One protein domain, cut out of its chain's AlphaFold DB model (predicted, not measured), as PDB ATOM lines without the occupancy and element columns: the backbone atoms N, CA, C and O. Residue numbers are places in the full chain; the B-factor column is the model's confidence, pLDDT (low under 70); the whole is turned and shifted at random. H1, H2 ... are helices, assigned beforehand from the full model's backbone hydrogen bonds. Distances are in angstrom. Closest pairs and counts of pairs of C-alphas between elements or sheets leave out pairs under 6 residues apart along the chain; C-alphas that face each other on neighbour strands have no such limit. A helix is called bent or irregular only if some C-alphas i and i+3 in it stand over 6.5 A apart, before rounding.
ATOM      1  N   GLU A  74     183.816 214.298 185.463       93.44
ATOM      2  CA  GLU A  74     184.650 213.791 184.373       93.44
ATOM      3  C   GLU A  74     184.109 212.469 183.812       93.44
ATOM      4  O   GLU A  74     184.099 212.271 182.598       93.44
ATOM      5  N   ASP A  75     183.592 211.589 184.675       94.62
ATOM      6  CA  ASP A  75     183.012 210.309 184.254       94.62
ATOM      7  C   ASP A  75     181.661 210.518 183.551       94.62
ATOM      8  O   ASP A  75     181.381 209.860 182.550       94.62
ATOM      9  N   LEU A  76     180.859 211.492 184.003       95.94
ATOM     10  CA  LEU A  76     179.644 211.903 183.288       95.94
ATOM     11  C   LEU A  76     179.972 212.530 181.930       95.94
ATOM     12  O   LEU A  76     179.322 212.210 180.940       95.94
ATOM     13  N   ILE A  77     180.979 213.406 181.870       96.50
ATOM     14  CA  ILE A  77     181.418 214.021 180.613       96.50
ATOM     15  C   ILE A  77     181.858 212.937 179.628       96.50
ATOM     16  O   ILE A  77     181.429 212.954 178.480       96.50
ATOM     17  N   SER A  78     182.657 211.974 180.088       96.94
ATOM     18  CA  SER A  78     183.130 210.848 179.273       96.94
ATOM     19  C   SER A  78     181.964 210.037 178.702       96.94
ATOM     20  O   SER A  78     181.945 209.740 177.510       96.94
ATOM     21  N   PHE A  79     180.950 209.746 179.523       97.75
ATOM     22  CA  PHE A  79     179.739 209.052 179.084       97.75
ATOM     23  C   PHE A  79     178.952 209.841 178.028       97.75
ATOM     24  O   PHE A  79     178.566 209.287 176.999       97.75
ATOM     25  N   ILE A  80     178.735 211.142 178.238       98.00
ATOM     26  CA  ILE A  80     177.983 211.962 177.279       98.00
ATOM     27  C   ILE A  80     178.776 212.179 175.980       98.00
ATOM     28  O   ILE A  80     178.179 212.202 174.908       98.00
ATOM     29  N   LYS A  81     180.110 212.278 176.035       98.44
ATOM     30  CA  LYS A  81     180.958 212.332 174.833       98.44
ATOM     31  C   LYS A  81     180.908 211.033 174.040       98.44
ATOM     32  O   LYS A  81     180.731 211.082 172.826       98.44
ATOM     33  N   LEU A  82     180.956 209.886 174.718       98.38
ATOM     34  CA  LEU A  82     180.744 208.593 174.074       98.38
ATOM     35  C   LEU A  82     179.388 208.549 173.356       98.38
ATOM     36  O   LEU A  82     179.331 208.169 172.192       98.38
ATOM     37  N   TYR A  83     178.323 209.009 174.013       98.31
ATOM     38  CA  TYR A  83     176.987 209.086 173.421       98.31
ATOM     39  C   TYR A  83     176.923 210.004 172.182       98.31
ATOM     40  O   TYR A  83     176.392 209.620 171.136       98.31
ATOM     41  N   GLN A  84     177.457 211.227 172.284       98.38
ATOM     42  CA  GLN A  84     177.362 212.223 171.212       98.38
ATOM     43  C   GLN A  84     178.316 211.944 170.050       98.38
ATOM     44  O   GLN A  84     177.949 212.176 168.899       98.38
ATOM     45  N   TYR A  85     179.521 211.455 170.335       98.25
ATOM     46  CA  TYR A  85     180.634 211.433 169.384       98.25
ATOM     47  C   TYR A  85     181.221 210.042 169.139       98.25
ATOM     48  O   TYR A  85     181.981 209.875 168.189       98.25
ATOM     49  N   GLY A  86     180.856 209.041 169.941       97.31
ATOM     50  CA  GLY A  86     181.389 207.681 169.831       97.31
ATOM     51  C   GLY A  86     182.744 207.488 170.510       97.31
ATOM     52  O   GLY A  86     183.270 206.379 170.497       97.31
ATOM     53  N   ASP A  87     183.288 208.534 171.136       97.25
ATOM     54  CA  ASP A  87     184.563 208.507 171.852       97.25
ATOM     55  C   ASP A  87     184.449 209.269 173.181       97.25
ATOM     56  O   ASP A  87     184.049 210.431 173.229       97.25
ATOM     57  N   MET A  88     184.836 208.608 174.274       96.00
ATOM     58  CA  MET A  88     184.898 209.199 175.616       96.00
ATOM     59  C   MET A  88     185.896 210.358 175.711       96.00
ATOM     60  O   MET A  88     185.725 211.254 176.538       96.00
ATOM     61  N   ASN A  89     186.944 210.324 174.883       95.81
ATOM     62  CA  ASN A  89     188.061 211.263 174.898       95.81
ATOM     63  C   ASN A  89     187.965 212.318 173.788       95.81
ATOM     64  O   ASN A  89     188.942 213.038 173.557       95.81
ATOM     65  N   ASP A  90     186.815 212.425 173.109       96.38
ATOM     66  CA  ASP A  90     186.629 213.409 172.041       96.38
ATOM     67  C   ASP A  90     186.974 214.819 172.553       96.38
ATOM     68  O   ASP A  90     186.632 215.207 173.675       96.38
ATOM     69  N   LYS A  91     187.693 215.600 171.745       94.81
ATOM     70  CA  LYS A  91     188.141 216.947 172.121       94.81
ATOM     71  C   LYS A  91     187.005 217.970 172.130       94.81
ATOM     72  O   LYS A  91     187.164 219.018 172.747       94.81
ATOM     73  N   LYS A  92     185.886 217.690 171.458       94.88
ATOM     74  CA  LYS A  92     184.705 218.553 171.430       94.88
ATOM     75  C   LYS A  92     184.074 218.629 172.813       94.88
ATOM     76  O   LYS A  92     183.990 217.636 173.541       94.88
ATOM     77  N   ASP A  93     183.608 219.818 173.162       94.69
ATOM     78  CA  ASP A  93     182.771 220.014 174.337       94.69
ATOM     79  C   ASP A  93     181.371 219.460 174.099       94.69
ATOM     80  O   ASP A  93     180.890 219.416 172.969       94.69
ATOM     81  N   ILE A  94     180.702 219.066 175.182       96.44
ATOM     82  CA  ILE A  94     179.340 218.537 175.119       96.44
ATOM     83  C   ILE A  94     178.399 219.616 174.598       96.44
ATOM     84  O   ILE A  94     178.203 220.657 175.232       96.44
ATOM     85  N   ASN A  95     177.755 219.332 173.470       95.31
ATOM     86  CA  ASN A  95     176.760 220.224 172.904       95.31
ATOM     87  C   ASN A  95     175.373 219.850 173.431       95.31
ATOM     88  O   ASN A  95     174.741 218.901 172.971       95.31
ATOM     89  N   THR A  96     174.873 220.630 174.385       95.12
ATOM     90  CA  THR A  96     173.554 220.395 174.997       95.12
ATOM     91  C   THR A  96     172.355 220.732 174.104       95.12
ATOM     92  O   THR A  96     171.218 220.522 174.520       95.12
ATOM     93  N   ASN A  97     172.605 221.234 172.894       95.56
ATOM     94  CA  ASN A  97     171.603 221.506 171.863       95.56
ATOM     95  C   ASN A  97     171.816 220.623 170.622       95.56
ATOM     96  O   ASN A  97     171.242 220.903 169.571       95.56
ATOM     97  N   LEU A  98     172.671 219.595 170.709       94.62
ATOM     98  CA  LEU A  98     172.888 218.659 169.612       94.62
ATOM     99  C   LEU A  98     171.602 217.846 169.386       94.62
ATOM    100  O   LEU A  98     171.165 217.155 170.312       94.62
ATOM    101  N   PRO A  99     170.988 217.906 168.192       96.06
ATOM    102  CA  PRO A  99     169.812 217.098 167.917       96.06
ATOM    103  C   PRO A  99     170.180 215.611 167.866       96.06
ATOM    104  O   PRO A  99     171.284 215.252 167.451       96.06
ATOM    105  N   ALA A 100     169.243 214.743 168.257       96.00
ATOM    106  CA  ALA A 100     169.490 213.308 168.394       96.00
ATOM    107  C   ALA A 100     170.071 212.675 167.119       96.00
ATOM    108  O   ALA A 100     171.034 211.918 167.205       96.00
ATOM    109  N   ASN A 101     169.571 213.051 165.938       96.38
ATOM    110  CA  ASN A 101     170.026 212.529 164.644       96.38
ATOM    111  C   ASN A 101     171.476 212.897 164.267       96.38
ATOM    112  O   ASN A 101     172.023 212.327 163.328       96.38
ATOM    113  N   TYR A 102     172.118 213.813 164.999       96.56
ATOM    114  CA  TYR A 102     173.541 214.130 164.836       96.56
ATOM    115  C   TYR A 102     174.448 213.389 165.827       96.56
ATOM    116  O   TYR A 102     175.671 213.512 165.741       96.56
ATOM    117  N   THR A 103     173.879 212.636 166.769       97.94
ATOM    118  CA  THR A 103     174.653 211.871 167.752       97.94
ATOM    119  C   THR A 103     175.205 210.587 167.141       97.94
ATOM    120  O   THR A 103     174.592 209.972 166.267       97.94
ATOM    121  N   TYR A 104     176.357 210.139 167.636       98.06
ATOM    122  CA  TYR A 104     176.898 208.829 167.289       98.06
ATOM    123  C   TYR A 104     175.952 207.697 167.710       98.06
ATOM    124  O   TYR A 104     175.765 206.739 166.965       98.06
ATOM    125  N   ALA A 105     175.281 207.836 168.857       97.75
ATOM    126  CA  ALA A 105     174.289 206.870 169.310       97.75
ATOM    127  C   ALA A 105     173.129 206.666 168.316       97.75
ATOM    128  O   ALA A 105     172.696 205.530 168.120       97.75
ATOM    129  N   TYR A 106     172.649 207.731 167.666       97.44
ATOM    130  CA  TYR A 106     171.633 207.613 166.618       97.44
ATOM    131  C   TYR A 106     172.171 206.866 165.399       97.44
ATOM    132  O   TYR A 106     171.519 205.947 164.914       97.44
ATOM    133  N   LYS A 107     173.396 207.188 164.960       96.88
ATOM    134  CA  LYS A 107     174.047 206.475 163.850       96.88
ATOM    135  C   LYS A 107     174.155 204.980 164.111       96.88
ATOM    136  O   LYS A 107     173.905 204.194 163.209       96.88
ATOM    137  N   MET A 108     174.477 204.582 165.343       96.81
ATOM    138  CA  MET A 108     174.574 203.166 165.721       96.81
ATOM    139  C   MET A 108     173.255 202.392 165.558       96.81
ATOM    140  O   MET A 108     173.311 201.176 165.375       96.81
ATOM    141  N   LEU A 109     172.104 203.078 165.599       94.56
ATOM    142  CA  LEU A 109     170.782 202.503 165.319       94.56
ATOM    143  C   LEU A 109     170.367 202.629 163.846       94.56
ATOM    144  O   LEU A 109     169.661 201.764 163.343       94.56
ATOM    145  N   SER A 110     170.746 203.715 163.163       93.00
ATOM    146  CA  SER A 110     170.243 204.029 161.817       93.00
ATOM    147  C   SER A 110     171.124 203.532 160.669       93.00
ATOM    148  O   SER A 110     170.665 203.473 159.532       93.00
ATOM    149  N   GLU A 111     172.405 203.271 160.921       93.38
ATOM    150  CA  GLU A 111     173.371 202.832 159.910       93.38
ATOM    151  C   GLU A 111     173.691 201.335 160.062       93.38
ATOM    152  O   GLU A 111     173.606 200.765 161.151       93.38
ATOM    153  N   ASN A 112     174.126 200.703 158.969       90.25
ATOM    154  CA  ASN A 112     174.449 199.274 158.927       90.25
ATOM    155  C   ASN A 112     175.811 198.977 159.576       90.25
ATOM    156  O   ASN A 112     176.816 198.761 158.891       90.25
ATOM    157  N   TYR A 113     175.856 198.970 160.906       94.94
ATOM    158  CA  TYR A 113     176.999 198.474 161.669       94.94
ATOM    159  C   TYR A 113     176.879 196.974 161.936       94.94
ATOM    160  O   TYR A 113     175.790 196.450 162.116       94.94
ATOM    161  N   SER A 114     178.016 196.277 162.005       95.94
ATOM    162  CA  SER A 114     178.037 194.866 162.405       95.94
ATOM    163  C   SER A 114     177.592 194.687 163.859       95.94
ATOM    164  O   SER A 114     178.019 195.479 164.710       95.94
ATOM    165  N   ASP A 115     176.938 193.568 164.163       94.38
ATOM    166  CA  ASP A 115     176.544 193.154 165.518       94.38
ATOM    167  C   ASP A 115     177.676 193.271 166.540       94.38
ATOM    168  O   ASP A 115     177.480 193.769 167.648       94.38
ATOM    169  N   LYS A 116     178.896 192.870 166.153       95.75
ATOM    170  CA  LYS A 116     180.091 192.976 167.002       95.75
ATOM    171  C   LYS A 116     180.358 194.421 167.427       95.75
ATOM    172  O   LYS A 116     180.560 194.691 168.605       95.75
ATOM    173  N   LYS A 117     180.337 195.356 166.477       97.19
ATOM    174  CA  LYS A 117     180.572 196.782 166.742       97.19
ATOM    175  C   LYS A 117     179.444 197.398 167.573       97.19
ATOM    176  O   LYS A 117     179.711 198.197 168.468       97.19
ATOM    177  N   GLN A 118     178.195 197.031 167.294       97.38
ATOM    178  CA  GLN A 118     177.050 197.460 168.099       97.38
ATOM    179  C   GLN A 118     177.153 196.945 169.535       97.38
ATOM    180  O   GLN A 118     176.926 197.710 170.472       97.38
ATOM    181  N   LYS A 119     177.603 195.699 169.709       95.69
ATOM    182  CA  LYS A 119     177.837 195.092 171.015       95.69
ATOM    183  C   LYS A 119     178.926 195.810 171.794       95.69
ATOM    184  O   LYS A 119     178.707 196.204 172.934       95.69
ATOM    185  N   GLU A 120     180.085 196.006 171.171       96.81
ATOM    186  CA  GLU A 120     181.219 196.704 171.781       96.81
ATOM    187  C   GLU A 120     180.812 198.102 172.256       96.81
ATOM    188  O   GLU A 120     181.124 198.495 173.378       96.81
ATOM    189  N   TYR A 121     180.049 198.832 171.441       98.25
ATOM    190  CA  TYR A 121     179.542 200.146 171.818       98.25
ATOM    191  C   TYR A 121     178.483 200.091 172.927       98.25
ATOM    192  O   TYR A 121     178.525 200.910 173.845       98.25
ATOM    193  N   ALA A 122     177.559 199.128 172.890       96.62
ATOM    194  CA  ALA A 122     176.552 198.927 173.932       96.62
ATOM    195  C   ALA A 122     177.183 198.604 175.299       96.62
ATOM    196  O   ALA A 122     176.822 199.206 176.318       96.62
ATOM    197  N   ASP A 123     178.170 197.705 175.316       95.31
ATOM    198  CA  ASP A 123     178.932 197.332 176.510       95.31
ATOM    199  C   ASP A 123     179.742 198.539 177.033       95.31
ATOM    200  O   ASP A 123     179.786 198.816 178.240       95.31
ATOM    201  N   LEU A 124     180.325 199.326 176.123       97.25
ATOM    202  CA  LEU A 124     181.078 200.534 176.456       97.25
ATOM    203  C   LEU A 124     180.181 201.645 177.031       97.25
ATOM    204  O   LEU A 124     180.523 202.250 178.046       97.25
ATOM    205  N   MET A 125     179.003 201.881 176.447       96.88
ATOM    206  CA  MET A 125     178.005 202.826 176.960       96.88
ATOM    207  C   MET A 125     177.523 202.435 178.359       96.88
ATOM    208  O   MET A 125     177.475 203.277 179.259       96.88
ATOM    209  N   THR A 126     177.217 201.150 178.557       94.69
ATOM    210  CA  THR A 126     176.750 200.607 179.840       94.69
ATOM    211  C   THR A 126     177.812 200.755 180.922       94.69
ATOM    212  O   THR A 126     177.547 201.318 181.986       94.69
ATOM    213  N   SER A 127     179.040 200.314 180.645       94.81
ATOM    214  CA  SER A 127     180.152 200.439 181.593       94.81
ATOM    215  C   SER A 127     180.494 201.899 181.902       94.81
ATOM    216  O   SER A 127     180.742 202.233 183.063       94.81
ATOM    217  N   SER A 128     180.432 202.794 180.912       95.44
ATOM    218  CA  SER A 128     180.655 204.227 181.110       95.44
ATOM    219  C   SER A 128     179.591 204.876 181.988       95.44
ATOM    220  O   SER A 128     179.939 205.660 182.875       95.44
ATOM    221  N   LEU A 129     178.307 204.555 181.780       94.81
ATOM    222  CA  LEU A 129     177.239 205.049 182.648       94.81
ATOM    223  C   LEU A 129     177.449 204.537 184.072       94.81
ATOM    224  O   LEU A 129     177.465 205.343 184.996       94.81
ATOM    225  N   LEU A 130     177.674 203.231 184.250       92.19
ATOM    226  CA  LEU A 130     177.862 202.615 185.569       92.19
ATOM    227  C   LEU A 130     179.105 203.133 186.302       92.19
ATOM    228  O   LEU A 130     179.098 203.214 187.532       92.19
ATOM    229  N   LYS A 131     180.148 203.545 185.571       92.81
ATOM    230  CA  LYS A 131     181.305 204.241 186.148       92.81
ATOM    231  C   LYS A 131     180.900 205.568 186.791       92.81
ATOM    232  O   LYS A 131     181.443 205.911 187.838       92.81
ATOM    233  N   TYR A 132     179.934 206.289 186.221       92.69
ATOM    234  CA  TYR A 132     179.389 207.516 186.804       92.69
ATOM    235  C   TYR A 132     178.303 207.248 187.860       92.69
ATOM    236  O   TYR A 132     178.406 207.734 188.991       92.69
ATOM    237  N   SER A 133     177.252 206.505 187.501       87.69
ATOM    238  CA  SER A 133     176.087 206.230 188.342       87.69
ATOM    239  C   SER A 133     175.253 205.038 187.867       87.69
ATOM    240  O   SER A 133     175.178 204.765 186.678       87.69
ATOM    241  N   ASN A 134     174.474 204.453 188.773       80.56
ATOM    242  CA  ASN A 134     173.342 203.577 188.455       80.56
ATOM    243  C   ASN A 134     171.978 204.285 188.591       80.56
ATOM    244  O   ASN A 134     171.056 203.727 189.181       80.56
ATOM    245  N   GLN A 135     171.841 205.537 188.132       80.69
ATOM    246  CA  GLN A 135     170.542 206.220 188.206       80.69
ATOM    247  C   GLN A 135     169.485 205.470 187.380       80.69
ATOM    248  O   GLN A 135     169.599 205.421 186.156       80.69
ATOM    249  N   GLU A 136     168.443 204.972 188.056       82.62
ATOM    250  CA  GLU A 136     167.431 204.060 187.495       82.62
ATOM    251  C   GLU A 136     166.861 204.535 186.158       82.62
ATOM    252  O   GLU A 136     166.947 203.817 185.178       82.62
ATOM    253  N   ILE A 137     166.363 205.774 186.073       89.94
ATOM    254  CA  ILE A 137     165.714 206.263 184.843       89.94
ATOM    255  C   ILE A 137     166.675 206.244 183.646       89.94
ATOM    256  O   ILE A 137     166.314 205.780 182.573       89.94
ATOM    257  N   VAL A 138     167.901 206.748 183.807       92.88
ATOM    258  CA  VAL A 138     168.870 206.798 182.696       92.88
ATOM    259  C   VAL A 138     169.324 205.392 182.324       92.88
ATOM    260  O   VAL A 138     169.514 205.102 181.145       92.88
ATOM    261  N   TYR A 139     169.468 204.525 183.324       92.38
ATOM    262  CA  TYR A 139     169.815 203.130 183.123       92.38
ATOM    263  C   TYR A 139     168.720 202.368 182.368       92.38
ATOM    264  O   TYR A 139     169.051 201.681 181.412       92.38
ATOM    265  N   ASP A 140     167.441 202.541 182.710       93.81
ATOM    266  CA  ASP A 140     166.317 201.891 182.019       93.81
ATOM    267  C   ASP A 140     166.279 202.281 180.530       93.81
ATOM    268  O   ASP A 140     166.134 201.426 179.654       93.81
ATOM    269  N   PHE A 141     166.469 203.570 180.224       96.25
ATOM    270  CA  PHE A 141     166.568 204.038 178.839       96.25
ATOM    271  C   PHE A 141     167.806 203.482 178.131       96.25
ATOM    272  O   PHE A 141     167.711 203.060 176.980       96.25
ATOM    273  N   LEU A 142     168.957 203.456 178.807       95.88
ATOM    274  CA  LEU A 142     170.164 202.874 178.234       95.88
ATOM    275  C   LEU A 142     169.992 201.375 177.972       95.88
ATOM    276  O   LEU A 142     170.426 200.903 176.929       95.88
ATOM    277  N   LEU A 143     169.330 200.645 178.869       94.81
ATOM    278  CA  LEU A 143     169.034 199.232 178.679       94.81
ATOM    279  C   LEU A 143     168.180 199.033 177.429       94.81
ATOM    280  O   LEU A 143     168.510 198.200 176.596       94.81
ATOM    281  N   TYR A 144     167.119 199.821 177.247       96.38
ATOM    282  CA  TYR A 144     166.303 199.694 176.040       96.38
ATOM    283  C   TYR A 144     167.123 200.002 174.780       96.38
ATOM    284  O   TYR A 144     167.081 199.248 173.808       96.38
ATOM    285  N   TYR A 145     167.931 201.064 174.812       97.31
ATOM    286  CA  TYR A 145     168.830 201.420 173.717       97.31
ATOM    287  C   TYR A 145     169.782 200.271 173.339       97.31
ATOM    288  O   TYR A 145     169.892 199.920 172.165       97.31
ATOM    289  N   THR A 146     170.447 199.653 174.320       95.69
ATOM    290  CA  THR A 146     171.392 198.558 174.061       95.69
ATOM    291  C   THR A 146     170.701 197.288 173.585       95.69
ATOM    292  O   THR A 146     171.263 196.577 172.758       95.69
ATOM    293  N   GLN A 147     169.471 197.025 174.034       95.06
ATOM    294  CA  GLN A 147     168.675 195.911 173.524       95.06
ATOM    295  C   GLN A 147     168.278 196.114 172.057       95.06
ATOM    296  O   GLN A 147     168.347 195.162 171.287       95.06
ATOM    297  N   ASN A 148     167.959 197.342 171.628       95.88
ATOM    298  CA  ASN A 148     167.711 197.631 170.207       95.88
ATOM    299  C   ASN A 148     168.974 197.409 169.362       95.88
ATOM    300  O   ASN A 148     168.915 196.740 168.336       95.88
ATOM    301  N   LEU A 149     170.138 197.872 169.837       96.25
ATOM    302  CA  LEU A 149     171.427 197.623 169.175       96.25
ATOM    303  C   LEU A 149     171.801 196.141 169.061       96.25
ATOM    304  O   LEU A 149     172.717 195.800 168.321       96.25
ATOM    305  N   GLN A 150     171.193 195.266 169.856       94.62
ATOM    306  CA  GLN A 150     171.528 193.844 169.919       94.62
ATOM    307  C   GLN A 150     170.365 192.955 169.490       94.62
ATOM    308  O   GLN A 150     170.442 191.745 169.677       94.62
ATOM    309  N   LEU A 151     169.300 193.527 168.919       94.81
ATOM    310  CA  LEU A 151     168.074 192.794 168.622       94.81
ATOM    311  C   LEU A 151     168.345 191.578 167.728       94.81
ATOM    312  O   LEU A 151     168.088 190.452 168.143       94.81
ATOM    313  N   TYR A 152     168.926 191.793 166.547       93.75
ATOM    314  CA  TYR A 152     169.183 190.718 165.585       93.75
ATOM    315  C   TYR A 152     170.221 189.713 166.092       93.75
ATOM    316  O   TYR A 152     169.993 188.508 166.016       93.75
ATOM    317  N   ALA A 153     171.288 190.187 166.742       94.88
ATOM    318  CA  ALA A 153     172.259 189.314 167.400       94.88
ATOM    319  C   ALA A 153     171.611 188.419 168.477       94.88
ATOM    320  O   ALA A 153     171.985 187.256 168.646       94.88
ATOM    321  N   ASN A 154     170.627 188.943 169.216       95.50
ATOM    322  CA  ASN A 154     169.871 188.180 170.205       95.50
ATOM    323  C   ASN A 154     168.925 187.169 169.542       95.50
ATOM    324  O   ASN A 154     168.845 186.040 170.025       95.50
ATOM    325  N   LEU A 155     168.262 187.526 168.437       96.81
ATOM    326  CA  LEU A 155     167.427 186.600 167.659       96.81
ATOM    327  C   LEU A 155     168.252 185.440 167.087       96.81
ATOM    328  O   LEU A 155     167.869 184.278 167.236       96.81
ATOM    329  N   ASP A 156     169.433 185.727 166.538       96.50
ATOM    330  CA  ASP A 156     170.375 184.705 166.078       96.50
ATOM    331  C   ASP A 156     170.869 183.828 167.230       96.50
ATOM    332  O   ASP A 156     170.986 182.607 167.099       96.50
ATOM    333  N   LYS A 157     171.124 184.419 168.400       96.81
ATOM    334  CA  LYS A 157     171.494 183.658 169.597       96.81
ATOM    335  C   LYS A 157     170.363 182.731 170.053       96.81
ATOM    336  O   LYS A 157     170.648 181.592 170.411       96.81
ATOM    337  N   ILE A 158     169.108 183.181 170.009       97.94
ATOM    338  CA  ILE A 158     167.921 182.367 170.319       97.94
ATOM    339  C   ILE A 158     167.791 181.210 169.325       97.94
ATOM    340  O   ILE A 158     167.643 180.064 169.746       97.94
ATOM    341  N   LYS A 159     167.910 181.486 168.020       97.62
ATOM    342  CA  LYS A 159     167.930 180.461 166.968       97.62
ATOM    343  C   LYS A 159     168.999 179.406 167.244       97.62
ATOM    344  O   LYS A 159     168.705 178.215 167.272       97.62
ATOM    345  N   ASN A 160     170.239 179.840 167.458       97.88
ATOM    346  CA  ASN A 160     171.367 178.935 167.658       97.88
ATOM    347  C   ASN A 160     171.223 178.114 168.944       97.88
ATOM    348  O   ASN A 160     171.560 176.932 168.950       97.88
ATOM    349  N   GLU A 161     170.710 178.708 170.020       98.12
ATOM    350  CA  GLU A 161     170.424 177.990 171.262       98.12
ATOM    351  C   GLU A 161     169.344 176.920 171.044       98.12
ATOM    352  O   GLU A 161     169.517 175.781 171.482       98.12
ATOM    353  N   TYR A 162     168.290 177.242 170.286       98.31
ATOM    354  CA  TYR A 162     167.225 176.294 169.958       98.31
ATOM    355  C   TYR A 162     167.751 175.110 169.160       98.31
ATOM    356  O   TYR A 162     167.544 173.960 169.543       98.31
ATOM    357  N   LEU A 163     168.474 175.384 168.077       97.75
ATOM    358  CA  LEU A 163     169.008 174.352 167.193       97.75
ATOM    359  C   LEU A 163     169.996 173.421 167.911       97.75
ATOM    360  O   LEU A 163     170.041 172.227 167.623       97.75
ATOM    361  N   ASN A 164     170.777 173.945 168.859       97.25
ATOM    362  CA  ASN A 164     171.808 173.164 169.537       97.25
ATOM    363  C   ASN A 164     171.320 172.423 170.781       97.25
ATOM    364  O   ASN A 164     171.769 171.294 171.011       97.25
ATOM    365  N   ASN A 165     170.453 173.066 171.566       97.06
ATOM    366  CA  ASN A 165     170.122 172.673 172.937       97.06
ATOM    367  C   ASN A 165     168.605 172.546 173.182       97.06
ATOM    368  O   ASN A 165     168.188 172.144 174.270       97.06
ATOM    369  N   GLY A 166     167.776 172.859 172.185       95.06
ATOM    370  CA  GLY A 166     166.328 172.687 172.220       95.06
ATOM    371  C   GLY A 166     165.566 173.759 173.006       95.06
ATOM    372  O   GLY A 166     166.111 174.724 173.553       95.06
ATOM    373  N   SER A 167     164.246 173.569 173.063       95.25
ATOM    374  CA  SER A 167     163.291 174.548 173.597       95.25
ATOM    375  C   SER A 167     163.514 174.899 175.074       95.25
ATOM    376  O   SER A 167     163.458 176.070 175.442       95.25
ATOM    377  N   GLU A 168     163.813 173.923 175.940       96.38
ATOM    378  CA  GLU A 168     163.988 174.187 177.378       96.38
ATOM    379  C   GLU A 168     165.179 175.121 177.648       96.38
ATOM    380  O   GLU A 168     165.047 176.096 178.390       96.38
ATOM    381  N   SER A 169     166.327 174.855 177.015       97.12
ATOM    382  CA  SER A 169     167.523 175.698 177.155       97.12
ATOM    383  C   SER A 169     167.275 177.105 176.614       97.12
ATOM    384  O   SER A 169     167.625 178.104 177.244       97.12
ATOM    385  N   THR A 170     166.569 177.195 175.487       97.38
ATOM    386  CA  THR A 170     166.260 178.478 174.852       97.38
ATOM    387  C   THR A 170     165.295 179.322 175.683       97.38
ATOM    388  O   THR A 170     165.486 180.527 175.815       97.38
ATOM    389  N   ASN A 171     164.299 178.707 176.326       96.38
ATOM    390  CA  ASN A 171     163.412 179.424 177.244       96.38
ATOM    391  C   ASN A 171     164.176 179.980 178.456       96.38
ATOM    392  O   ASN A 171     163.960 181.132 178.826       96.38
ATOM    393  N   LYS A 172     165.135 179.226 179.016       96.19
ATOM    394  CA  LYS A 172     166.028 179.735 180.078       96.19
ATOM    395  C   LYS A 172     166.887 180.902 179.588       96.19
ATOM    396  O   LYS A 172     167.099 181.864 180.324       96.19
ATOM    397  N   LEU A 173     167.377 180.842 178.348       95.44
ATOM    398  CA  LEU A 173     168.103 181.953 177.736       95.44
ATOM    399  C   LEU A 173     167.229 183.215 177.655       95.44
ATOM    400  O   LEU A 173     167.688 184.283 178.060       95.44
ATOM    401  N   ILE A 174     165.984 183.091 177.190       94.50
ATOM    402  CA  ILE A 174     165.035 184.213 177.104       94.50
ATOM    403  C   ILE A 174     164.715 184.770 178.488       94.50
ATOM    404  O   ILE A 174     164.720 185.983 178.671       94.50
ATOM    405  N   GLU A 175     164.480 183.915 179.482       92.94
ATOM    406  CA  GLU A 175     164.249 184.363 180.858       92.94
ATOM    407  C   GLU A 175     165.422 185.181 181.407       92.94
ATOM    408  O   GLU A 175     165.196 186.184 182.084       92.94
ATOM    409  N   ASN A 176     166.656 184.793 181.077       91.12
ATOM    410  CA  ASN A 176     167.853 185.545 181.449       91.12
ATOM    411  C   ASN A 176     167.960 186.873 180.686       91.12
ATOM    412  O   ASN A 176     168.270 187.894 181.292       91.12
ATOM    413  N   MET A 177     167.689 186.880 179.375       89.62
ATOM    414  CA  MET A 177     167.715 188.095 178.546       89.62
ATOM    415  C   MET A 177     166.662 189.119 178.991       89.62
ATOM    416  O   MET A 177     166.961 190.305 179.098       89.62
ATOM    417  N   SER A 178     165.447 188.656 179.287       88.75
ATOM    418  CA  SER A 178     164.310 189.487 179.698       88.75
ATOM    419  C   SER A 178     164.212 189.674 181.216       88.75
ATOM    420  O   SER A 178     163.255 190.279 181.706       88.75
ATOM    421  N   GLY A 179     165.163 189.148 181.995       84.50
ATOM    422  CA  GLY A 179     165.124 189.185 183.459       84.50
ATOM    423  C   GLY A 179     165.094 190.612 184.005       84.50
ATOM    424  O   GLY A 179     164.277 190.934 184.874       84.50
ATOM    425  N   ASP A 180     165.917 191.487 183.427       78.31
ATOM    426  CA  ASP A 180     166.014 192.892 183.828       78.31
ATOM    427  C   ASP A 180     164.786 193.717 183.412       78.31
ATOM    428  O   ASP A 180     164.468 194.720 184.054       78.31
ATOM    429  N   PHE A 181     164.028 193.269 182.405       87.62
ATOM    430  CA  PHE A 181     162.872 194.003 181.874       87.62
ATOM    431  C   PHE A 181     161.733 194.101 182.895       87.62
ATOM    432  O   PHE A 181     161.008 195.091 182.949       87.62
ATOM    433  N   LYS A 182     161.614 193.102 183.777       77.25
ATOM    434  CA  LYS A 182     160.582 193.050 184.826       77.25
ATOM    435  C   LYS A 182     160.752 194.134 185.894       77.25
ATOM    436  O   LYS A 182     159.811 194.420 186.630       77.25
ATOM    437  N   ASN A 183     161.944 194.722 186.002       83.19
ATOM    438  CA  ASN A 183     162.280 195.693 187.044       83.19
ATOM    439  C   ASN A 183     162.209 197.151 186.573       83.19
ATOM    440  O   ASN A 183     162.451 198.055 187.378       83.19
ATOM    441  N   ILE A 184     161.847 197.376 185.308       87.06
ATOM    442  CA  ILE A 184     161.792 198.699 184.686       87.06
ATOM    443  C   ILE A 184     160.786 199.598 185.401       87.06
ATOM    444  O   ILE A 184     159.618 199.249 185.608       87.06
ATOM    445  N   LYS A 185     161.252 200.787 185.786       84.19
ATOM    446  CA  LYS A 185     160.453 201.786 186.506       84.19
ATOM    447  C   LYS A 185     159.749 202.744 185.562       84.19
ATOM    448  O   LYS A 185     158.708 203.292 185.911       84.19
ATOM    449  N   VAL A 186     160.312 202.955 184.377       89.69
ATOM    450  CA  VAL A 186     159.767 203.878 183.384       89.69
ATOM    451  C   VAL A 186     158.603 203.225 182.634       89.69
ATOM    452  O   VAL A 186     158.821 202.386 181.767       89.69
ATOM    453  N   ASP A 187     157.373 203.677 182.894       90.56
ATOM    454  CA  ASP A 187     156.161 203.142 182.246       90.56
ATOM    455  C   ASP A 187     156.229 203.173 180.716       90.56
ATOM    456  O   ASP A 187     155.874 202.201 180.061       90.56
ATOM    457  N   TYR A 188     156.781 204.244 180.135       90.81
ATOM    458  CA  TYR A 188     156.981 204.356 178.685       90.81
ATOM    459  C   TYR A 188     157.794 203.193 178.083       90.81
ATOM    460  O   TYR A 188     157.648 202.900 176.897       90.81
ATOM    461  N   LEU A 189     158.664 202.544 178.858       95.06
ATOM    462  CA  LEU A 189     159.503 201.446 178.378       95.06
ATOM    463  C   LEU A 189     158.877 200.065 178.592       95.06
ATOM    464  O   LEU A 189     159.327 199.127 177.945       95.06
ATOM    465  N   LYS A 190     157.845 199.929 179.435       94.12
ATOM    466  CA  LYS A 190     157.237 198.628 179.763       94.12
ATOM    467  C   LYS A 190     156.689 197.929 178.522       94.12
ATOM    468  O   LYS A 190     157.240 196.909 178.132       94.12
ATOM    469  N   ASP A 191     155.755 198.567 177.817       92.25
ATOM    470  CA  ASP A 191     155.153 198.010 176.595       92.25
ATOM    471  C   ASP A 191     156.198 197.685 175.513       92.25
ATOM    472  O   ASP A 191     156.017 196.792 174.690       92.25
ATOM    473  N   ARG A 192     157.317 198.419 175.499       95.06
ATOM    474  CA  ARG A 192     158.402 198.204 174.537       95.06
ATOM    475  C   ARG A 192     159.226 196.968 174.881       95.06
ATOM    476  O   ARG A 192     159.556 196.189 173.994       95.06
ATOM    477  N   PHE A 193     159.550 196.776 176.157       95.69
ATOM    478  CA  PHE A 193     160.217 195.562 176.620       95.69
ATOM    479  C   PHE A 193     159.301 194.335 176.584       95.69
ATOM    480  O   PHE A 193     159.784 193.227 176.333       95.69
ATOM    481  N   ASP A 194     157.999 194.522 176.792       94.25
ATOM    482  CA  ASP A 194     157.000 193.469 176.628       94.25
ATOM    483  C   ASP A 194     156.968 192.994 175.172       94.25
ATOM    484  O   ASP A 194     157.115 191.797 174.934       94.25
ATOM    485  N   LEU A 195     156.938 193.922 174.207       95.81
ATOM    486  CA  LEU A 195     157.031 193.598 172.780       95.81
ATOM    487  C   LEU A 195     158.329 192.848 172.427       95.81
ATOM    488  O   LEU A 195     158.281 191.845 171.719       95.81
ATOM    489  N   MET A 196     159.490 193.273 172.945       96.19
ATOM    490  CA  MET A 196     160.752 192.539 172.728       96.19
ATOM    491  C   MET A 196     160.706 191.124 173.323       96.19
ATOM    492  O   MET A 196     161.198 190.170 172.724       96.19
ATOM    493  N   THR A 197     160.109 190.972 174.506       95.62
ATOM    494  CA  THR A 197     159.965 189.664 175.159       95.62
ATOM    495  C   THR A 197     159.024 188.752 174.380       95.62
ATOM    496  O   THR A 197     159.281 187.553 174.266       95.62
ATOM    497  N   GLU A 198     157.932 189.303 173.858       95.62
ATOM    498  CA  GLU A 198     156.988 188.590 173.005       95.62
ATOM    499  C   GLU A 198     157.654 188.127 171.710       95.62
ATOM    500  O   GLU A 198     157.576 186.944 171.390       95.62
ATOM    501  N   LEU A 199     158.415 188.999 171.048       97.81
ATOM    502  CA  LEU A 199     159.216 188.652 169.875       97.81
ATOM    503  C   LEU A 199     160.162 187.470 170.153       97.81
ATOM    504  O   LEU A 199     160.182 186.492 169.401       97.81
ATOM    505  N   PHE A 200     160.904 187.499 171.266       97.19
ATOM    506  CA  PHE A 200     161.795 186.394 171.642       97.19
ATOM    507  C   PHE A 200     161.033 185.083 171.868       97.19
ATOM    508  O   PHE A 200     161.450 184.024 171.392       97.19
ATOM    509  N   LYS A 201     159.890 185.135 172.558       96.75
ATOM    510  CA  LYS A 201     159.045 183.956 172.799       96.75
ATOM    511  C   LYS A 201     158.440 183.408 171.509       96.75
ATOM    512  O   LYS A 201     158.460 182.194 171.305       96.75
ATOM    513  N   ASN A 202     157.946 184.280 170.633       98.06
ATOM    514  CA  ASN A 202     157.397 183.894 169.337       98.06
ATOM    515  C   ASN A 202     158.475 183.276 168.447       98.06
ATOM    516  O   ASN A 202     158.203 182.281 167.786       98.06
ATOM    517  N   THR A 203     159.718 183.754 168.527       98.00
ATOM    518  CA  THR A 203     160.863 183.137 167.842       98.00
ATOM    519  C   THR A 203     161.061 181.678 168.275       98.00
ATOM    520  O   THR A 203     161.191 180.790 167.436       98.00
ATOM    521  N   VAL A 204     161.012 181.379 169.578       97.88
ATOM    522  CA  VAL A 204     161.106 179.988 170.073       97.88
ATOM    523  C   VAL A 204     159.905 179.151 169.662       97.88
ATOM    524  O   VAL A 204     160.064 178.004 169.241       97.88
ATOM    525  N   LYS A 205     158.699 179.721 169.763       98.00
ATOM    526  CA  LYS A 205     157.471 179.062 169.313       98.00
ATOM    527  C   LYS A 205     157.577 178.686 167.835       98.00
ATOM    528  O   LYS A 205     157.285 177.549 167.481       98.00
ATOM    529  N   TYR A 206     158.052 179.607 167.002       98.38
ATOM    530  CA  TYR A 206     158.255 179.404 165.576       98.38
ATOM    531  C   TYR A 206     159.192 178.226 165.298       98.38
ATOM    532  O   TYR A 206     158.802 177.292 164.595       98.38
ATOM    533  N   TYR A 207     160.372 178.199 165.927       98.19
ATOM    534  CA  TYR A 207     161.313 177.089 165.755       98.19
ATOM    535  C   TYR A 207     160.728 175.740 166.197       98.19
ATOM    536  O   TYR A 207     160.928 174.733 165.520       98.19
ATOM    537  N   SER A 208     159.919 175.719 167.259       97.50
ATOM    538  CA  SER A 208     159.208 174.507 167.681       97.50
ATOM    539  C   SER A 208     158.152 174.033 166.686       97.50
ATOM    540  O   SER A 208     157.965 172.827 166.510       97.50
ATOM    541  N   LEU A 209     157.459 174.949 166.014       97.69
ATOM    542  CA  LEU A 209     156.459 174.590 165.013       97.69
ATOM    543  C   LEU A 209     157.103 174.041 163.734       97.69
ATOM    544  O   LEU A 209     156.648 173.016 163.222       97.69
ATOM    545  N   ILE A 210     158.182 174.661 163.245       97.62
ATOM    546  CA  ILE A 210     158.874 174.164 162.046       97.62
ATOM    547  C   ILE A 210     159.638 172.856 162.319       97.62
ATOM    548  O   ILE A 210     159.765 172.023 161.422       97.62
ATOM    549  N   GLU A 211     160.085 172.625 163.560       97.00
ATOM    550  CA  GLU A 211     160.629 171.333 163.997       97.00
ATOM    551  C   GLU A 211     159.572 170.228 163.900       97.00
ATOM    552  O   GLU A 211     159.817 169.191 163.286       97.00
ATOM    553  N   LYS A 212     158.358 170.467 164.421       96.00
ATOM    554  CA  LYS A 212     157.228 169.523 164.314       96.00
ATOM    555  C   LYS A 212     156.816 169.250 162.867       96.00
ATOM    556  O   LYS A 212     156.314 168.171 162.566       96.00
ATOM    557  N   ALA A 213     157.044 170.210 161.974       96.12
ATOM    558  CA  ALA A 213     156.844 170.061 160.537       96.12
ATOM    559  C   ALA A 213     158.019 169.357 159.817       96.12
ATOM    560  O   ALA A 213     158.008 169.250 158.592       96.12
ATOM    561  N   ASN A 214     159.008 168.838 160.557       96.25
ATOM    562  CA  ASN A 214     160.208 168.161 160.052       96.25
ATOM    563  C   ASN A 214     161.112 169.037 159.166       96.25
ATOM    564  O   ASN A 214     161.838 168.515 158.312       96.25
ATOM    565  N   CYS A 215     161.097 170.356 159.378       97.56
ATOM    566  CA  CYS A 215     161.986 171.292 158.688       97.56
ATOM    567  C   CYS A 215     163.301 171.554 159.439       97.56
ATOM    568  O   CYS A 215     164.086 172.387 158.998       97.56
ATOM    569  N   ILE A 216     163.569 170.859 160.548       97.06
ATOM    570  CA  ILE A 216     164.859 170.902 161.250       97.06
ATOM    571  C   ILE A 216     165.477 169.505 161.221       97.06
ATOM    572  O   ILE A 216     164.831 168.533 161.612       97.06
ATOM    573  N   LYS A 217     166.720 169.400 160.744       92.12
ATOM    574  CA  LYS A 217     167.498 168.153 160.676       92.12
ATOM    575  C   LYS A 217     168.946 168.446 161.027       92.12
ATOM    576  O   LYS A 217     169.466 169.475 160.621       92.12
ATOM    577  N   ASP A 218     169.576 167.565 161.799       91.19
ATOM    578  CA  ASP A 218     170.994 167.681 162.171       91.19
ATOM    579  C   ASP A 218     171.385 169.064 162.728       91.19
ATOM    580  O   ASP A 218     172.469 169.573 162.464       91.19
ATOM    581  N   LYS A 219     170.496 169.659 163.542       94.00
ATOM    582  CA  LYS A 219     170.646 171.006 164.131       94.00
ATOM    583  C   LYS A 219     170.677 172.150 163.109       94.00
ATOM    584  O   LYS A 219     171.097 173.258 163.432       94.00
ATOM    585  N   GLU A 220     170.188 171.918 161.901       95.88
ATOM    586  CA  GLU A 220     170.071 172.921 160.850       95.88
ATOM    587  C   GLU A 220     168.629 173.019 160.347       95.88
ATOM    588  O   GLU A 220     167.848 172.066 160.408       95.88
ATOM    589  N   VAL A 221     168.265 174.204 159.857       97.06
ATOM    590  CA  VAL A 221     166.961 174.447 159.236       97.06
ATOM    591  C   VAL A 221     167.048 174.090 157.755       97.06
ATOM    592  O   VAL A 221     167.863 174.649 157.021       97.06
ATOM    593  N   ASP A 222     166.172 173.201 157.295       97.81
ATOM    594  CA  ASP A 222     165.915 173.002 155.872       97.81
ATOM    595  C   ASP A 222     165.141 174.217 155.346       97.81
ATOM    596  O   ASP A 222     163.918 174.308 155.475       97.81
ATOM    597  N   ASN A 223     165.869 175.168 154.758       95.75
ATOM    598  CA  ASN A 223     165.304 176.424 154.262       95.75
ATOM    599  C   ASN A 223     164.216 176.208 153.198       95.75
ATOM    600  O   ASN A 223     163.265 176.979 153.130       95.75
ATOM    601  N   ALA A 224     164.318 175.172 152.359       96.94
ATOM    602  CA  ALA A 224     163.294 174.918 151.346       96.94
ATOM    603  C   ALA A 224     161.992 174.424 151.994       96.94
ATOM    604  O   ALA A 224     160.896 174.809 151.578       96.94
ATOM    605  N   CYS A 225     162.113 173.590 153.030       97.44
ATOM    606  CA  CYS A 225     160.987 173.161 153.849       97.44
ATOM    607  C   CYS A 225     160.357 174.347 154.593       97.44
ATOM    608  O   CYS A 225     159.155 174.563 154.455       97.44
ATOM    609  N   GLU A 226     161.169 175.130 155.310       97.06
ATOM    610  CA  GLU A 226     160.746 176.284 156.113       97.06
ATOM    611  C   GLU A 226     160.008 177.337 155.271       97.06
ATOM    612  O   GLU A 226     158.886 177.718 155.615       97.06
ATOM    613  N   VAL A 227     160.562 177.718 154.114       96.69
ATOM    614  CA  VAL A 227     159.939 178.694 153.206       96.69
ATOM    615  C   VAL A 227     158.599 178.185 152.686       96.69
ATOM    616  O   VAL A 227     157.662 178.967 152.531       96.69
ATOM    617  N   ARG A 228     158.479 176.887 152.398       96.44
ATOM    618  CA  ARG A 228     157.218 176.314 151.923       96.44
ATOM    619  C   ARG A 228     156.152 176.354 153.017       96.44
ATOM    620  O   ARG A 228     155.062 176.843 152.756       96.44
ATOM    621  N   ILE A 229     156.462 175.865 154.221       95.94
ATOM    622  CA  ILE A 229     155.462 175.748 155.296       95.94
ATOM    623  C   ILE A 229     155.065 177.102 155.883       95.94
ATOM    624  O   ILE A 229     153.918 177.273 156.276       95.94
ATOM    625  N   ARG A 230     155.974 178.087 155.925       94.38
ATOM    626  CA  ARG A 230     155.653 179.409 156.485       94.38
ATOM    627  C   ARG A 230     154.713 180.221 155.598       94.38
ATOM    628  O   ARG A 230     154.092 181.150 156.089       94.38
ATOM    629  N   ASN A 231     154.633 179.875 154.314       93.12
ATOM    630  CA  ASN A 231     153.764 180.516 153.327       93.12
ATOM    631  C   ASN A 231     152.485 179.701 153.049       93.12
ATOM    632  O   ASN A 231     151.738 180.046 152.138       93.12
ATOM    633  N   ASP A 232     152.251 178.614 153.789       92.31
ATOM    634  CA  ASP A 232     151.072 177.759 153.654       92.31
ATOM    635  C   ASP A 232     150.087 178.050 154.795       92.31
ATOM    636  O   ASP A 232     150.078 177.399 155.841       92.31
ATOM    637  N   ASP A 233     149.256 179.068 154.602       89.38
ATOM    638  CA  ASP A 233     148.229 179.486 155.558       89.38
ATOM    639  C   ASP A 233     147.034 178.515 155.632       89.38
ATOM    640  O   ASP A 233     146.232 178.590 156.565       89.38
ATOM    641  N   ILE A 234     146.941 177.561 154.701       92.81
ATOM    642  CA  ILE A 234     145.875 176.554 154.650       92.81
ATOM    643  C   ILE A 234     146.197 175.385 155.585       92.81
ATOM    644  O   ILE A 234     145.360 175.001 156.405       92.81
ATOM    645  N   TYR A 235     147.396 174.806 155.475       91.69
ATOM    646  CA  TYR A 235     147.782 173.613 156.240       91.69
ATOM    647  C   TYR A 235     148.687 173.920 157.436       91.69
ATOM    648  O   TYR A 235     148.777 173.111 158.363       91.69
ATOM    649  N   HIS A 236     149.325 175.091 157.453       94.88
ATOM    650  CA  HIS A 236     150.298 175.494 158.466       94.88
ATOM    651  C   HIS A 236     149.977 176.871 159.075       94.88
ATOM    652  O   HIS A 236     150.879 177.628 159.435       94.88
ATOM    653  N   LEU A 237     148.686 177.163 159.283       95.69
ATOM    654  CA  LEU A 237     148.190 178.444 159.808       95.69
ATOM    655  C   LEU A 237     148.909 178.930 161.080       95.69
ATOM    656  O   LEU A 237     149.197 180.115 161.213       95.69
ATOM    657  N   GLU A 238     149.224 178.040 162.027       96.88
ATOM    658  CA  GLU A 238     149.920 178.445 163.259       96.88
ATOM    659  C   GLU A 238     151.363 178.911 162.992       96.88
ATOM    660  O   GLU A 238     151.836 179.846 163.642       96.88
ATOM    661  N   ILE A 239     152.052 178.290 162.027       97.69
ATOM    662  CA  ILE A 239     153.398 178.696 161.594       97.69
ATOM    663  C   ILE A 239     153.312 180.048 160.890       97.69
ATOM    664  O   ILE A 239     154.080 180.943 161.233       97.69
ATOM    665  N   TYR A 240     152.361 180.205 159.963       96.62
ATOM    666  CA  TYR A 240     152.116 181.461 159.253       96.62
ATOM    667  C   TYR A 240     151.844 182.615 160.231       96.62
ATOM    668  O   TYR A 240     152.552 183.619 160.207       96.62
ATOM    669  N   ASN A 241     150.887 182.445 161.151       97.69
ATOM    670  CA  ASN A 241     150.534 183.476 162.130       97.69
ATOM    671  C   ASN A 241     151.723 183.825 163.032       97.69
ATOM    672  O   ASN A 241     152.038 184.995 163.195       97.69
ATOM    673  N   THR A 242     152.435 182.820 163.558       98.19
ATOM    674  CA  THR A 242     153.590 183.070 164.438       98.19
ATOM    675  C   THR A 242     154.719 183.791 163.690       98.19
ATOM    676  O   THR A 242     155.384 184.649 164.264       98.19
ATOM    677  N   PHE A 243     154.941 183.474 162.410       97.38
ATOM    678  CA  PHE A 243     155.900 184.193 161.569       97.38
ATOM    679  C   PHE A 243     155.456 185.638 161.291       97.38
ATOM    680  O   PHE A 243     156.282 186.547 161.336       97.38
ATOM    681  N   SER A 244     154.159 185.861 161.055       96.69
ATOM    682  CA  SER A 244     153.586 187.206 160.921       96.69
ATOM    683  C   SER A 244     153.791 188.026 162.194       96.69
ATOM    684  O   SER A 244     154.309 189.134 162.111       96.69
ATOM    685  N   ASP A 245     153.491 187.457 163.365       97.81
ATOM    686  CA  ASP A 245     153.652 188.128 164.661       97.81
ATOM    687  C   ASP A 245     155.114 188.547 164.915       97.81
ATOM    688  O   ASP A 245     155.376 189.612 165.474       97.81
ATOM    689  N   ILE A 246     156.083 187.721 164.491       98.06
ATOM    690  CA  ILE A 246     157.517 188.054 164.547       98.06
ATOM    691  C   ILE A 246     157.821 189.264 163.657       98.06
ATOM    692  O   ILE A 246     158.400 190.238 164.140       98.06
ATOM    693  N   ASN A 247     157.409 189.227 162.387       96.75
ATOM    694  CA  ASN A 247     157.673 190.313 161.438       96.75
ATOM    695  C   ASN A 247     157.020 191.631 161.875       96.75
ATOM    696  O   ASN A 247     157.646 192.688 161.790       96.75
ATOM    697  N   ASP A 248     155.787 191.571 162.379       96.94
ATOM    698  CA  ASP A 248     155.064 192.742 162.870       96.94
ATOM    699  C   ASP A 248     155.780 193.356 164.082       96.94
ATOM    700  O   ASP A 248     155.991 194.571 164.135       96.94
ATOM    701  N   ALA A 249     156.227 192.530 165.035       97.62
ATOM    702  CA  ALA A 249     156.984 193.002 166.191       97.62
ATOM    703  C   ALA A 249     158.329 193.630 165.787       97.62
ATOM    704  O   ALA A 249     158.669 194.710 166.282       97.62
ATOM    705  N   GLU A 250     159.074 193.003 164.873       96.56
ATOM    706  CA  GLU A 250     160.321 193.558 164.336       96.56
ATOM    707  C   GLU A 250     160.094 194.908 163.644       96.56
ATOM    708  O   GLU A 250     160.819 195.864 163.932       96.56
ATOM    709  N   SER A 251     159.059 195.022 162.802       95.31
ATOM    710  CA  SER A 251     158.714 196.276 162.120       95.31
ATOM    711  C   SER A 251     158.394 197.379 163.124       95.31
ATOM    712  O   SER A 251     158.950 198.475 163.058       95.31
ATOM    713  N   VAL A 252     157.560 197.079 164.125       96.25
ATOM    714  CA  VAL A 252     157.180 198.045 165.161       96.25
ATOM    715  C   VAL A 252     158.395 198.513 165.971       96.25
ATOM    716  O   VAL A 252     158.490 199.700 166.299       96.25
ATOM    717  N   ILE A 253     159.330 197.620 166.305       95.19
ATOM    718  CA  ILE A 253     160.567 197.990 167.008       95.19
ATOM    719  C   ILE A 253     161.440 198.882 166.112       95.19
ATOM    720  O   ILE A 253     161.856 199.964 166.543       95.19
ATOM    721  N   ALA A 254     161.659 198.475 164.859       92.00
ATOM    722  CA  ALA A 254     162.501 199.187 163.901       92.00
ATOM    723  C   ALA A 254     161.974 200.592 163.566       92.00
ATOM    724  O   ALA A 254     162.757 201.539 163.472       92.00
ATOM    725  N   GLU A 255     160.657 200.766 163.441       91.44
ATOM    726  CA  GLU A 255     160.029 202.070 163.198       91.44
ATOM    727  C   GLU A 255     160.153 203.004 164.409       91.44
ATOM    728  O   GLU A 255     160.386 204.207 164.275       91.44
ATOM    729  N   ARG A 256     160.020 202.456 165.624       92.94
ATOM    730  CA  ARG A 256     159.980 203.248 166.863       92.94
ATOM    731  C   ARG A 256     161.358 203.587 167.426       92.94
ATOM    732  O   ARG A 256     161.448 204.481 168.271       92.94
ATOM    733  N   GLN A 257     162.432 202.923 166.999       92.06
ATOM    734  CA  GLN A 257     163.770 203.127 167.578       92.06
ATOM    735  C   GLN A 257     164.335 204.543 167.341       92.06
ATOM    736  O   GLN A 257     165.053 205.087 168.189       92.06
ATOM    737  N   LEU A 258     163.988 205.183 166.218       90.88
ATOM    738  CA  LEU A 258     164.459 206.536 165.900       90.88
ATOM    739  C   LEU A 258     163.696 207.606 166.697       90.88
ATOM    740  O   LEU A 258     164.319 208.542 167.195       90.88
ATOM    741  N   ASP A 259     162.386 207.430 166.901       92.06
ATOM    742  CA  ASP A 259     161.587 208.262 167.820       92.06
ATOM    743  C   ASP A 259     162.082 208.118 169.267       92.06
ATOM    744  O   ASP A 259     162.348 209.104 169.959       92.06
ATOM    745  N   PHE A 260     162.324 206.876 169.698       95.44
ATOM    746  CA  PHE A 260     162.933 206.591 170.993       95.44
ATOM    747  C   PHE A 260     164.262 207.342 171.177       95.44
ATOM    748  O   PHE A 260     164.510 207.891 172.253       95.44
ATOM    749  N   SER A 261     165.095 207.417 170.135       94.62
ATOM    750  CA  SER A 261     166.394 208.100 170.193       94.62
ATOM    751  C   SER A 261     166.271 209.592 170.497       94.62
ATOM    752  O   SER A 261     167.115 210.135 171.212       94.62
ATOM    753  N   VAL A 262     165.213 210.253 170.014       95.06
ATOM    754  CA  VAL A 262     164.921 211.657 170.345       95.06
ATOM    755  C   VAL A 262     164.622 211.793 171.835       95.06
ATOM    756  O   VAL A 262     165.262 212.581 172.530       95.06
ATOM    757  N   LYS A 263     163.727 210.953 172.362       95.81
ATOM    758  CA  LYS A 263     163.377 210.972 173.787       95.81
ATOM    759  C   LYS A 263     164.562 210.621 174.686       95.81
ATOM    760  O   LYS A 263     164.734 211.220 175.749       95.81
ATOM    761  N   PHE A 264     165.389 209.663 174.271       97.06
ATOM    762  CA  PHE A 264     166.591 209.292 175.008       97.06
ATOM    763  C   PHE A 264     167.600 210.445 175.047       97.06
ATOM    764  O   PHE A 264     168.139 210.735 176.117       97.06
ATOM    765  N   ASN A 265     167.791 211.158 173.930       97.44
ATOM    766  CA  ASN A 265     168.626 212.357 173.878       97.44
ATOM    767  C   ASN A 265     168.158 213.410 174.889       97.44
ATOM    768  O   ASN A 265     168.958 213.883 175.694       97.44
ATOM    769  N   ASP A 266     166.863 213.729 174.910       95.81
ATOM    770  CA  ASP A 266     166.315 214.736 175.825       95.81
ATOM    771  C   ASP A 266     166.556 214.365 177.294       95.81
ATOM    772  O   ASP A 266     166.941 215.205 178.112       95.81
ATOM    773  N   ILE A 267     166.386 213.085 177.631       95.94
ATOM    774  CA  ILE A 267     166.640 212.568 178.978       95.94
ATOM    775  C   ILE A 267     168.121 212.670 179.334       95.94
ATOM    776  O   ILE A 267     168.442 213.145 180.424       95.94
ATOM    777  N   LEU A 268     169.023 212.275 178.434       96.50
ATOM    778  CA  LEU A 268     170.466 212.338 178.668       96.50
ATOM    779  C   LEU A 268     170.976 213.769 178.802       96.50
ATOM    780  O   LEU A 268     171.764 214.059 179.704       96.50
ATOM    781  N   ILE A 269     170.506 214.679 177.953       96.12
ATOM    782  CA  ILE A 269     170.880 216.090 178.015       96.12
ATOM    783  C   ILE A 269     170.363 216.735 179.302       96.12
ATOM    784  O   ILE A 269     171.106 217.467 179.961       96.12
ATOM    785  N   ASN A 270     169.124 216.454 179.709       94.69
ATOM    786  CA  ASN A 270     168.588 216.956 180.974       94.69
ATOM    787  C   ASN A 270     169.342 216.377 182.174       94.69
ATOM    788  O   ASN A 270     169.712 217.113 183.091       94.69
ATOM    789  N   PHE A 271     169.636 215.078 182.143       94.50
ATOM    790  CA  PHE A 271     170.455 214.412 183.148       94.50
ATOM    791  C   PHE A 271     171.845 215.047 183.260       94.50
ATOM    792  O   PHE A 271     172.293 215.333 184.372       94.50
ATOM    793  N   TYR A 272     172.493 215.344 182.132       95.06
ATOM    794  CA  TYR A 272     173.763 216.060 182.100       95.06
ATOM    795  C   TYR A 272     173.644 217.445 182.749       95.06
ATOM    796  O   TYR A 272     174.337 217.716 183.728       95.06
ATOM    797  N   LYS A 273     172.705 218.282 182.280       93.69
ATOM    798  CA  LYS A 273     172.496 219.655 182.777       93.69
ATOM    799  C   LYS A 273     172.295 219.700 184.293       93.69
ATOM    800  O   LYS A 273     172.949 220.490 184.972       93.69
ATOM    801  N   ILE A 274     171.427 218.841 184.832       91.88
ATOM    802  CA  ILE A 274     171.124 218.791 186.272       91.88
ATOM    803  C   ILE A 274     172.378 218.455 187.088       91.88
ATOM    804  O   ILE A 274     172.634 219.076 188.121       91.88
ATOM    805  N   ASN A 275     173.174 217.495 186.621       89.56
ATOM    806  CA  ASN A 275     174.328 216.992 187.362       89.56
ATOM    807  C   ASN A 275     175.611 217.810 187.150       89.56
ATOM    808  O   ASN A 275     176.572 217.639 187.903       89.56
ATOM    809  N   THR A 276     175.645 218.714 186.170       86.19
ATOM    810  CA  THR A 276     176.749 219.668 186.001       86.19
ATOM    811  C   THR A 276     176.456 221.046 186.588       86.19
ATOM    812  O   THR A 276     177.386 221.674 187.088       86.19
ATOM    813  N   ALA A 277     175.196 221.499 186.596       72.94
ATOM    814  CA  ALA A 277     174.807 222.798 187.155       72.94
ATOM    815  C   ALA A 277     174.904 222.854 188.693       72.94
ATOM    816  O   ALA A 277     175.173 223.909 189.270       72.94
ATOM    817  N   SER A 278     174.721 221.720 189.377       52.66
ATOM    818  CA  SER A 278     174.811 221.628 190.843       52.66
ATOM    819  C   SER A 278     176.228 221.843 191.394       52.66
ATOM    820  O   SER A 278     176.376 222.201 192.561       52.66
ATOM    821  N   ASN A 279     177.263 221.698 190.561       46.47
ATOM    822  CA  ASN A 279     178.661 221.831 190.972       46.47
ATOM    823  C   ASN A 279     179.253 223.232 190.738       46.47
ATOM    824  O   ASN A 279     180.306 223.531 191.290       46.47
TER     825      ASN A 279
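Overview. This is residues 74 to 279 of the 290 residues of an uncharacterized protein of TM7 phylum sp. oral taxon 351 (UniProt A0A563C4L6). Two helical groups stand end to end in a rod, with the long bent helix H9 running through both. At one end H1, H3, H4 and the arm H9b form a four-helix bundle, with the short H2 packed at its inner end; in the other half H7 lies between the folded-back arms of H5 and the arm H9a, and H8 crosses the far end. The printed part has 206 residues, with nine named helices, H1 to H9 in order, and no named strand; its class is all helix. It is only just compact, close to loose, with a radius of gyration of the C-alphas of 19.6 A and spans of 66 by 30 by 28 A.

Arrangement. H1, residues 74 to 85, touches H3, residues 115 to 132, at a shallow tilt of 27 degrees, opposite ways; their closest C-alphas, Asp 75 and Tyr 132, are 5.2 A apart. H2, residues 104 to 110, touches H1, closest at the C-alphas of Tyr 85 and Tyr 104, 5.0 A. H3 forms a helical hairpin with H4, residues 136 to 149, closest at the C-alphas of Ala 122 and Thr 146, 5.2 A. H5, residues 151 to 177, was assigned as one helix by its hydrogen bonds but is bent, with C-alphas 164 and 167 9.5 A apart; its arms H5a, residues 151 to 164, and H5b, residues 167 to 177, touch at a shallow tilt of 28 degrees, opposite ways, closest at the C-alphas of Tyr 162 and Thr 170, 5.4 A. H6, residues 180 to 183, only just touches H7, residues 187 to 212, with 3 pairs of C-alphas within 8 A, the closest Phe 181 and Phe 193 at 6.1 A. H7 is only just irregular, with C-alphas 188 and 191 6.9 A apart; it touches H5b, closest at the C-alphas of Ile 174 and Phe 200, 6.7 A. H9, residues 237 to 277, was also assigned as one helix by its hydrogen bonds but is bent, with C-alphas 255 and 258 6.8 A apart; its arms are H9a, residues 237 to 255, and H9b, residues 258 to 277, at a steep tilt of 42 degrees. H9a touches H7, closest at the C-alphas of Leu 199 and Ile 246, 5.6 A, and H8, residues 223 to 230, about perpendicular at 83 degrees, closest at the C-alphas of Arg 230 and Tyr 240, 4.9 A. H9b touches H4, closest at the C-alphas of Phe 141 and Phe 264, 6.5 A. Every O i to N i+4 pair is within hydrogen-bond range in H1, H3, H4, H5a, H5b, H8, H9a and H9b, but 2 of 3 are in H2 and 20 of 22 in H7, and H6 is too short for such a pair.

Along the chain. H1 begins at C-alpha 74, (184.650, 213.791, 184.373). H3 is 25.8 A long, H7 38.1 A, H9a 26.6 A and H9b 28.7 A, from first to last C-alpha. H9b ends at C-alpha 277, (174.807, 222.798, 187.155).

Size, cuts and confidence. The two C-alphas farthest apart, Tyr 235 and Asn 279, are 67.0 A apart. The printed part has no cut, and the link from H1 to H2, 18 residues, is long. Mean pLDDT of the printed part is 94.3; residues 278 to 279 are under 70.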